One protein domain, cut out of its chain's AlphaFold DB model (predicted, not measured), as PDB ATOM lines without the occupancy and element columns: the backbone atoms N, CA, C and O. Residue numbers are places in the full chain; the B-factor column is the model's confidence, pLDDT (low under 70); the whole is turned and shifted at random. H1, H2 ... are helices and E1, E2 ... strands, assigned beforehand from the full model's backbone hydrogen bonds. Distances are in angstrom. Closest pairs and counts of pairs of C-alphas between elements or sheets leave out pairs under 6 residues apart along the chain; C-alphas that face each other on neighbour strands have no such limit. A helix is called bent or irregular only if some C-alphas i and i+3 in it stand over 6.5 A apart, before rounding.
ATOM      1  N   SER A  57     174.049 289.242 332.284       84.88
ATOM      2  CA  SER A  57     173.426 287.917 332.169       84.88
ATOM      3  C   SER A  57     172.731 287.531 333.471       84.88
ATOM      4  O   SER A  57     173.242 287.754 334.565       84.88
ATOM      5  N   ASP A  58     171.564 286.918 333.369       80.44
ATOM      6  CA  ASP A  58     170.836 286.319 334.490       80.44
ATOM      7  C   ASP A  58     171.335 284.897 334.818       80.44
ATOM      8  O   ASP A  58     170.931 284.294 335.812       80.44
ATOM      9  N   SER A  59     172.280 284.363 334.039       84.31
ATOM     10  CA  SER A  59     172.878 283.056 334.285       84.31
ATOM     11  C   SER A  59     174.195 283.176 335.043       84.31
ATOM     12  O   SER A  59     175.288 283.264 334.472       84.31
ATOM     13  N   GLU A  60     174.103 283.105 336.372       84.88
ATOM     14  CA  GLU A  60     175.275 283.117 337.254       84.88
ATOM     15  C   GLU A  60     176.265 281.986 336.905       84.88
ATOM     16  O   GLU A  60     177.483 282.147 336.994       84.88
ATOM     17  N   LEU A  61     175.754 280.840 336.440       87.44
ATOM     18  CA  LEU A  61     176.574 279.725 335.969       87.44
ATOM     19  C   LEU A  61     177.441 280.124 334.769       87.44
ATOM     20  O   LEU A  61     178.636 279.829 334.767       87.44
ATOM     21  N   VAL A  62     176.858 280.778 333.760       87.31
ATOM     22  CA  VAL A  62     177.591 281.206 332.560       87.31
ATOM     23  C   VAL A  62     178.634 282.247 332.935       87.31
ATOM     24  O   VAL A  62     179.794 282.068 332.565       87.31
ATOM     25  N   ILE A  63     178.275 283.251 333.747       88.94
ATOM     26  CA  ILE A  63     179.213 284.266 334.256       88.94
ATOM     27  C   ILE A  63     180.392 283.605 334.980       88.94
ATOM     28  O   ILE A  63     181.557 283.879 334.675       88.94
ATOM     29  N   ASN A  64     180.120 282.688 335.909       89.88
ATOM     30  CA  ASN A  64     181.163 281.995 336.663       89.88
ATOM     31  C   ASN A  64     182.030 281.092 335.767       89.88
ATOM     32  O   ASN A  64     183.227 280.945 336.011       89.88
ATOM     33  N   GLN A  65     181.473 280.503 334.709       91.12
ATOM     34  CA  GLN A  65     182.251 279.722 333.750       91.12
ATOM     35  C   GLN A  65     183.146 280.612 332.880       91.12
ATOM     36  O   GLN A  65     184.348 280.357 332.807       91.12
ATOM     37  N   VAL A  66     182.617 281.671 332.255       88.94
ATOM     38  CA  VAL A  66     183.395 282.566 331.367       88.94
ATOM     39  C   VAL A  66     184.496 283.320 332.108       88.94
ATOM     40  O   VAL A  66     185.601 283.447 331.580       88.94
ATOM     41  N   THR A  67     184.251 283.698 333.365       88.31
ATOM     42  CA  THR A  67     185.266 284.284 334.262       88.31
ATOM     43  C   THR A  67     186.276 283.261 334.798       88.31
ATOM     44  O   THR A  67     187.249 283.634 335.446       88.31
ATOM     45  N   GLY A  68     186.085 281.967 334.514       89.31
ATOM     46  CA  GLY A  68     187.007 280.892 334.883       89.31
ATOM     47  C   GLY A  68     186.878 280.394 336.322       89.31
ATOM     48  O   GLY A  68     187.681 279.562 336.736       89.31
ATOM     49  N   ARG A  69     185.872 280.852 337.076       88.81
ATOM     50  CA  ARG A  69     185.594 280.358 338.433       88.81
ATOM     51  C   ARG A  69     185.117 278.910 338.410       88.81
ATOM     52  O   ARG A  69     185.532 278.125 339.256       88.81
ATOM     53  N   PHE A  70     184.278 278.546 337.436       89.44
ATOM     54  CA  PHE A  70     183.728 277.196 337.290       89.44
ATOM     55  C   PHE A  70     184.194 276.506 336.008       89.44
ATOM     56  O   PHE A  70     184.340 277.120 334.954       89.44
ATOM     57  N   GLN A  71     184.381 275.188 336.091       86.81
ATOM     58  CA  GLN A  71     184.737 274.360 334.942       86.81
ATOM     59  C   GLN A  71     183.499 273.940 334.145       86.81
ATOM     60  O   GLN A  71     182.475 273.541 334.706       86.81
ATOM     61  N   VAL A  72     183.626 273.960 332.820       88.56
ATOM     62  CA  VAL A  72     182.617 273.427 331.902       88.56
ATOM     63  C   VAL A  72     182.837 271.924 331.736       88.56
ATOM     64  O   VAL A  72     183.864 271.503 331.210       88.56
ATOM     65  N   LYS A  73     181.871 271.118 332.187       85.62
ATOM     66  CA  LYS A  73     181.931 269.645 332.106       85.62
ATOM     67  C   LYS A  73     181.252 269.060 330.866       85.62
ATOM     68  O   LYS A  73     181.573 267.949 330.469       85.62
ATOM     69  N   ASN A  74     180.282 269.773 330.296       86.62
ATOM     70  CA  ASN A  74     179.532 269.308 329.133       86.62
ATOM     71  C   ASN A  74     180.305 269.647 327.850       86.62
ATOM     72  O   ASN A  74     180.650 270.808 327.636       86.62
ATOM     73  N   GLU A  75     180.557 268.648 327.002       85.12
ATOM     74  CA  GLU A  75     181.334 268.797 325.766       85.12
ATOM     75  C   GLU A  75     180.676 269.737 324.739       85.12
ATOM     76  O   GLU A  75     181.386 270.477 324.058       85.12
ATOM     77  N   ASP A  76     179.342 269.799 324.673       84.25
ATOM     78  CA  ASP A  76     178.641 270.724 323.771       84.25
ATOM     79  C   ASP A  76     178.827 272.177 324.223       84.25
ATOM     80  O   ASP A  76     179.192 273.052 323.435       84.25
ATOM     81  N   ILE A  77     178.677 272.426 325.528       86.56
ATOM     82  CA  ILE A  77     178.897 273.752 326.125       86.56
ATOM     83  C   ILE A  77     180.367 274.152 326.042       86.56
ATOM     84  O   ILE A  77     180.680 275.326 325.875       86.56
ATOM     85  N   LYS A  78     181.293 273.196 326.120       88.94
ATOM     86  CA  LYS A  78     182.732 273.462 326.055       88.94
ATOM     87  C   LYS A  78     183.124 274.120 324.736       88.94
ATOM     88  O   LYS A  78     183.928 275.048 324.745       88.94
ATOM     89  N   ARG A  79     182.513 273.706 323.622       90.44
ATOM     90  CA  ARG A  79     182.712 274.355 322.315       90.44
ATOM     91  C   ARG A  79     182.227 275.805 322.335       90.44
ATOM     92  O   ARG A  79     182.974 276.696 321.940       90.44
ATOM     93  N   LEU A  80     181.023 276.051 322.857       90.19
ATOM     94  CA  LEU A  80     180.457 277.402 322.978       90.19
ATOM     95  C   LEU A  80     181.287 278.293 323.909       90.19
ATOM     96  O   LEU A  80     181.534 279.456 323.611       90.19
ATOM     97  N   HIS A  81     181.782 277.727 325.006       91.31
ATOM     98  CA  HIS A  81     182.637 278.409 325.962       91.31
ATOM     99  C   HIS A  81     183.971 278.846 325.346       91.31
ATOM    100  O   HIS A  81     184.417 279.971 325.573       91.31
ATOM    101  N   LEU A  82     184.599 277.984 324.542       91.56
ATOM    102  CA  LEU A  82     185.824 278.330 323.819       91.56
ATOM    103  C   LEU A  82     185.584 279.463 322.816       91.56
ATOM    104  O   LEU A  82     186.383 280.397 322.760       91.56
ATOM    105  N   LEU A  83     184.471 279.417 322.078       91.50
ATOM    106  CA  LEU A  83     184.080 280.499 321.172       91.50
ATOM    107  C   LEU A  83     183.850 281.811 321.932       91.50
ATOM    108  O   LEU A  83     184.359 282.848 321.518       91.50
ATOM    109  N   ALA A  84     183.163 281.767 323.075       91.19
ATOM    110  CA  ALA A  84     182.904 282.956 323.880       91.19
ATOM    111  C   ALA A  84     184.215 283.579 324.367       91.19
ATOM    112  O   ALA A  84     184.421 284.778 324.203       91.19
ATOM    113  N   LYS A  85     185.148 282.763 324.876       91.38
ATOM    114  CA  LYS A  85     186.487 283.231 325.263       91.38
ATOM    115  C   LYS A  85     187.262 283.845 324.102       91.38
ATOM    116  O   LYS A  85     187.923 284.861 324.295       91.38
ATOM    117  N   HIS A  86     187.168 283.256 322.913       90.88
ATOM    118  CA  HIS A  86     187.793 283.817 321.721       90.88
ATOM    119  C   HIS A  86     187.218 285.202 321.379       90.88
ATOM    120  O   HIS A  86     187.985 286.143 321.200       90.88
ATOM    121  N   LEU A  87     185.893 285.367 321.376       89.12
ATOM    122  CA  LEU A  87     185.268 286.670 321.114       89.12
ATOM    123  C   LEU A  87     185.601 287.706 322.198       89.12
ATOM    124  O   LEU A  87     185.919 288.848 321.874       89.12
ATOM    125  N   ILE A  88     185.595 287.303 323.475       89.38
ATOM    126  CA  ILE A  88     185.981 288.151 324.616       89.38
ATOM    127  C   ILE A  88     187.409 288.685 324.447       89.38
ATOM    128  O   ILE A  88     187.652 289.854 324.728       89.38
ATOM    129  N   SER A  89     188.336 287.865 323.932       87.88
ATOM    130  CA  SER A  89     189.725 288.283 323.683       87.88
ATOM    131  C   SER A  89     189.870 289.390 322.630       87.88
ATOM    132  O   SER A  89     190.922 290.016 322.543       87.88
ATOM    133  N   GLY A  90     188.821 289.660 321.847       85.75
ATOM    134  CA  GLY A  90     188.784 290.775 320.904       85.75
ATOM    135  C   GLY A  90     188.586 292.149 321.557       85.75
ATOM    136  O   GLY A  90     188.769 293.162 320.878       85.75
ATOM    137  N   PHE A  91     188.209 292.212 322.835       87.00
ATOM    138  CA  PHE A  91     187.972 293.450 323.586       87.00
ATOM    139  C   PHE A  91     189.120 293.718 324.571       87.00
ATOM    140  O   PHE A  91     189.696 292.782 325.114       87.00
ATOM    141  N   GLU A  92     189.433 294.990 324.840       87.38
ATOM    142  CA  GLU A  92     190.478 295.348 325.821       87.38
ATOM    143  C   GLU A  92     190.032 295.013 327.244       87.38
ATOM    144  O   GLU A  92     190.810 294.549 328.077       87.38
ATOM    145  N   LYS A  93     188.745 295.242 327.517       86.56
ATOM    146  CA  LYS A  93     188.145 295.038 328.827       86.56
ATOM    147  C   LYS A  93     186.725 294.515 328.683       86.56
ATOM    148  O   LYS A  93     185.905 295.107 327.987       86.56
ATOM    149  N   VAL A  94     186.430 293.434 329.396       89.56
ATOM    150  CA  VAL A  94     185.083 292.869 329.494       89.56
ATOM    151  C   VAL A  94     184.707 292.756 330.963       89.56
ATOM    152  O   VAL A  94     185.402 292.091 331.734       89.56
ATOM    153  N   SER A  95     183.617 293.414 331.341       89.81
ATOM    154  CA  SER A  95     182.992 293.285 332.658       89.81
ATOM    155  C   SER A  95     181.773 292.376 332.554       89.81
ATOM    156  O   SER A  95     181.046 292.439 331.566       89.81
ATOM    157  N   PHE A  96     181.535 291.551 333.572       89.06
ATOM    158  CA  PHE A  96     180.345 290.705 333.662       89.06
ATOM    159  C   PHE A  96     179.534 291.099 334.887       89.06
ATOM    160  O   PHE A  96     180.080 291.130 335.992       89.06
ATOM    161  N   GLU A  97     178.246 291.353 334.691       87.69
ATOM    162  CA  GLU A  97     177.304 291.659 335.762       87.69
ATOM    163  C   GLU A  97     176.132 290.684 335.726       87.69
ATOM    164  O   GLU A  97     175.584 290.362 334.667       87.69
ATOM    165  N   HIS A  98     175.781 290.185 336.909       84.56
ATOM    166  CA  HIS A  98     174.635 289.312 337.072       84.56
ATOM    167  C   HIS A  98     173.379 290.160 337.257       84.56
ATOM    168  O   HIS A  98     173.318 290.949 338.198       84.56
ATOM    169  N   LEU A  99     172.393 289.987 336.376       78.62
ATOM    170  CA  LEU A  99     171.087 290.617 336.535       78.62
ATOM    171  C   LEU A  99     170.176 289.724 337.362       78.62
ATOM    172  O   LEU A  99     170.054 288.524 337.108       78.62
ATOM    173  N   SER A 100     169.506 290.330 338.335       72.44
ATOM    174  CA  SER A 100     168.490 289.629 339.104       72.44
ATOM    175  C   SER A 100     167.271 289.324 338.221       72.44
ATOM    176  O   SER A 100     166.964 290.053 337.277       72.44
ATOM    177  N   HIS A 101     166.541 288.247 338.523       63.44
ATOM    178  CA  HIS A 101     165.385 287.816 337.723       63.44
ATOM    179  C   HIS A 101     164.304 288.908 337.566       63.44
ATOM    180  O   HIS A 101     163.570 288.919 336.582       63.44
ATOM    181  N   ASP A 102     164.221 289.859 338.504       60.72
ATOM    182  CA  ASP A 102     163.285 290.982 338.401       60.72
ATOM    183  C   ASP A 102     163.684 291.980 337.295       60.72
ATOM    184  O   ASP A 102     162.820 292.517 336.604       60.72
ATOM    185  N   GLU A 103     164.986 292.146 337.053       59.62
ATOM    186  CA  GLU A 103     165.542 293.014 336.007       59.62
ATOM    187  C   GLU A 103     165.517 292.345 334.626       59.62
ATOM    188  O   GLU A 103     165.366 293.024 333.607       59.62
ATOM    189  N   ASN A 104     165.574 291.007 334.580       64.25
ATOM    190  CA  ASN A 104     165.533 290.262 333.320       64.25
ATOM    191  C   ASN A 104     164.129 290.178 332.691       64.25
ATOM    192  O   ASN A 104     164.001 289.855 331.512       64.25
ATOM    193  N   LYS A 105     163.071 290.574 333.418       64.00
ATOM    194  CA  LYS A 105     161.681 290.587 332.914       64.00
ATOM    195  C   LYS A 105     161.523 291.312 331.578       64.00
ATOM    196  O   LYS A 105     160.692 290.925 330.758       64.00
ATOM    197  N   THR A 106     162.298 292.373 331.353       62.66
ATOM    198  CA  THR A 106     162.237 293.147 330.104       62.66
ATOM    199  C   THR A 106     162.808 292.356 328.928       62.66
ATOM    200  O   THR A 106     162.200 292.331 327.856       62.66
ATOM    201  N   ALA A 107     163.941 291.677 329.127       63.91
ATOM    202  CA  ALA A 107     164.561 290.839 328.106       63.91
ATOM    203  C   ALA A 107     163.736 289.569 327.857       63.91
ATOM    204  O   ALA A 107     163.472 289.239 326.703       63.91
ATOM    205  N   ASP A 108     163.222 288.938 328.916       66.56
ATOM    206  CA  ASP A 108     162.304 287.800 328.827       66.56
ATOM    207  C   ASP A 108     161.026 288.166 328.068       66.56
ATOM    208  O   ASP A 108     160.558 287.417 327.211       66.56
TER     209      ASP A 108
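What this domain is: This is residues 57 to 108 of the 118 residues of the protein "RNase H type-1 domain-containing protein" of bacterium (Candidatus Ratteibacteria) CG23_combo_of_CG06-09_8_20_14_all_48_7 (UniProt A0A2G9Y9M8). H1 runs almost end-on into the side of the longest helix, H2, and E1 comes back from beyond the last residues of H2 to the first residue of H1, so that H1, H2 and E1 make the three sides of a loose frame. H3, a short helix, lies beyond the end of E1 and is apart from H1, H2 and E1. The printed part has 52 residues with three named helices and one named strand, in the order H1, H2, E1, H3; E1 pairs with no named strand. The class is mostly helix, with 29 helix and 6 strand residues among the 35 in named elements. The whole is only just loose, close to compact, with a radius of gyration of the C-alphas of 12.2 A and spans of 30 by 28 by 19 A.

Where its parts are: H1 is residues 60 to 66, 10.0 A from first to last C-alpha, and begins with C-alpha 60 at (175.275, 283.117, 337.254). H2 is residues 75 to 88, 19.9 A long, with C-alpha 75 at (181.334, 268.797, 325.766). E1 is residues 93 to 98, 16.8 A long. H3 is residues 101 to 108, 9.4 A long, and ends with C-alpha 108 at (162.304, 287.800, 328.827). H3 is irregular, but only just: C-alphas 103 and 106 are 6.8 A apart.

How they stand to each other: H1 and H2 touch, H2 with residues 81 to 85 alone; their closest C-alphas are those of Val 66 and His 81, 6.9 A apart. They run the same way at a steep tilt of 69.5 degrees, only just short of about perpendicular. The closest C-alphas of H1 and E1 are those of Glu 60 and His 98, 6.2 A apart. Those of H2 and E1 are Ile 88 and Val 94, 6.8 A apart. H3 is apart from H1, from H2 and from E1. In H1 every O i to N i+4 pair is within hydrogen-bond range. In H2 it is 9 of 10 and in H3 it is 1 of 4, with 1 of 5 O i to N i+3 pairs of H3 within range.

The domain as a whole: The two C-alphas farthest apart are those of Glu 75 and Asp 102, at 31.3 A, while the first and last printed C-alphas, of Ser 57 and Asp 108, are 11.6 A apart. The printed part has no cut. The link from H1 to H2, of 8 residues, is short; those from H2 to E1 and from E1 to H3, of 4 and 2 residues, are tight. The mean pLDDT of the printed part is 83.7, and residues 101 to 108, which make up H3, are under 70.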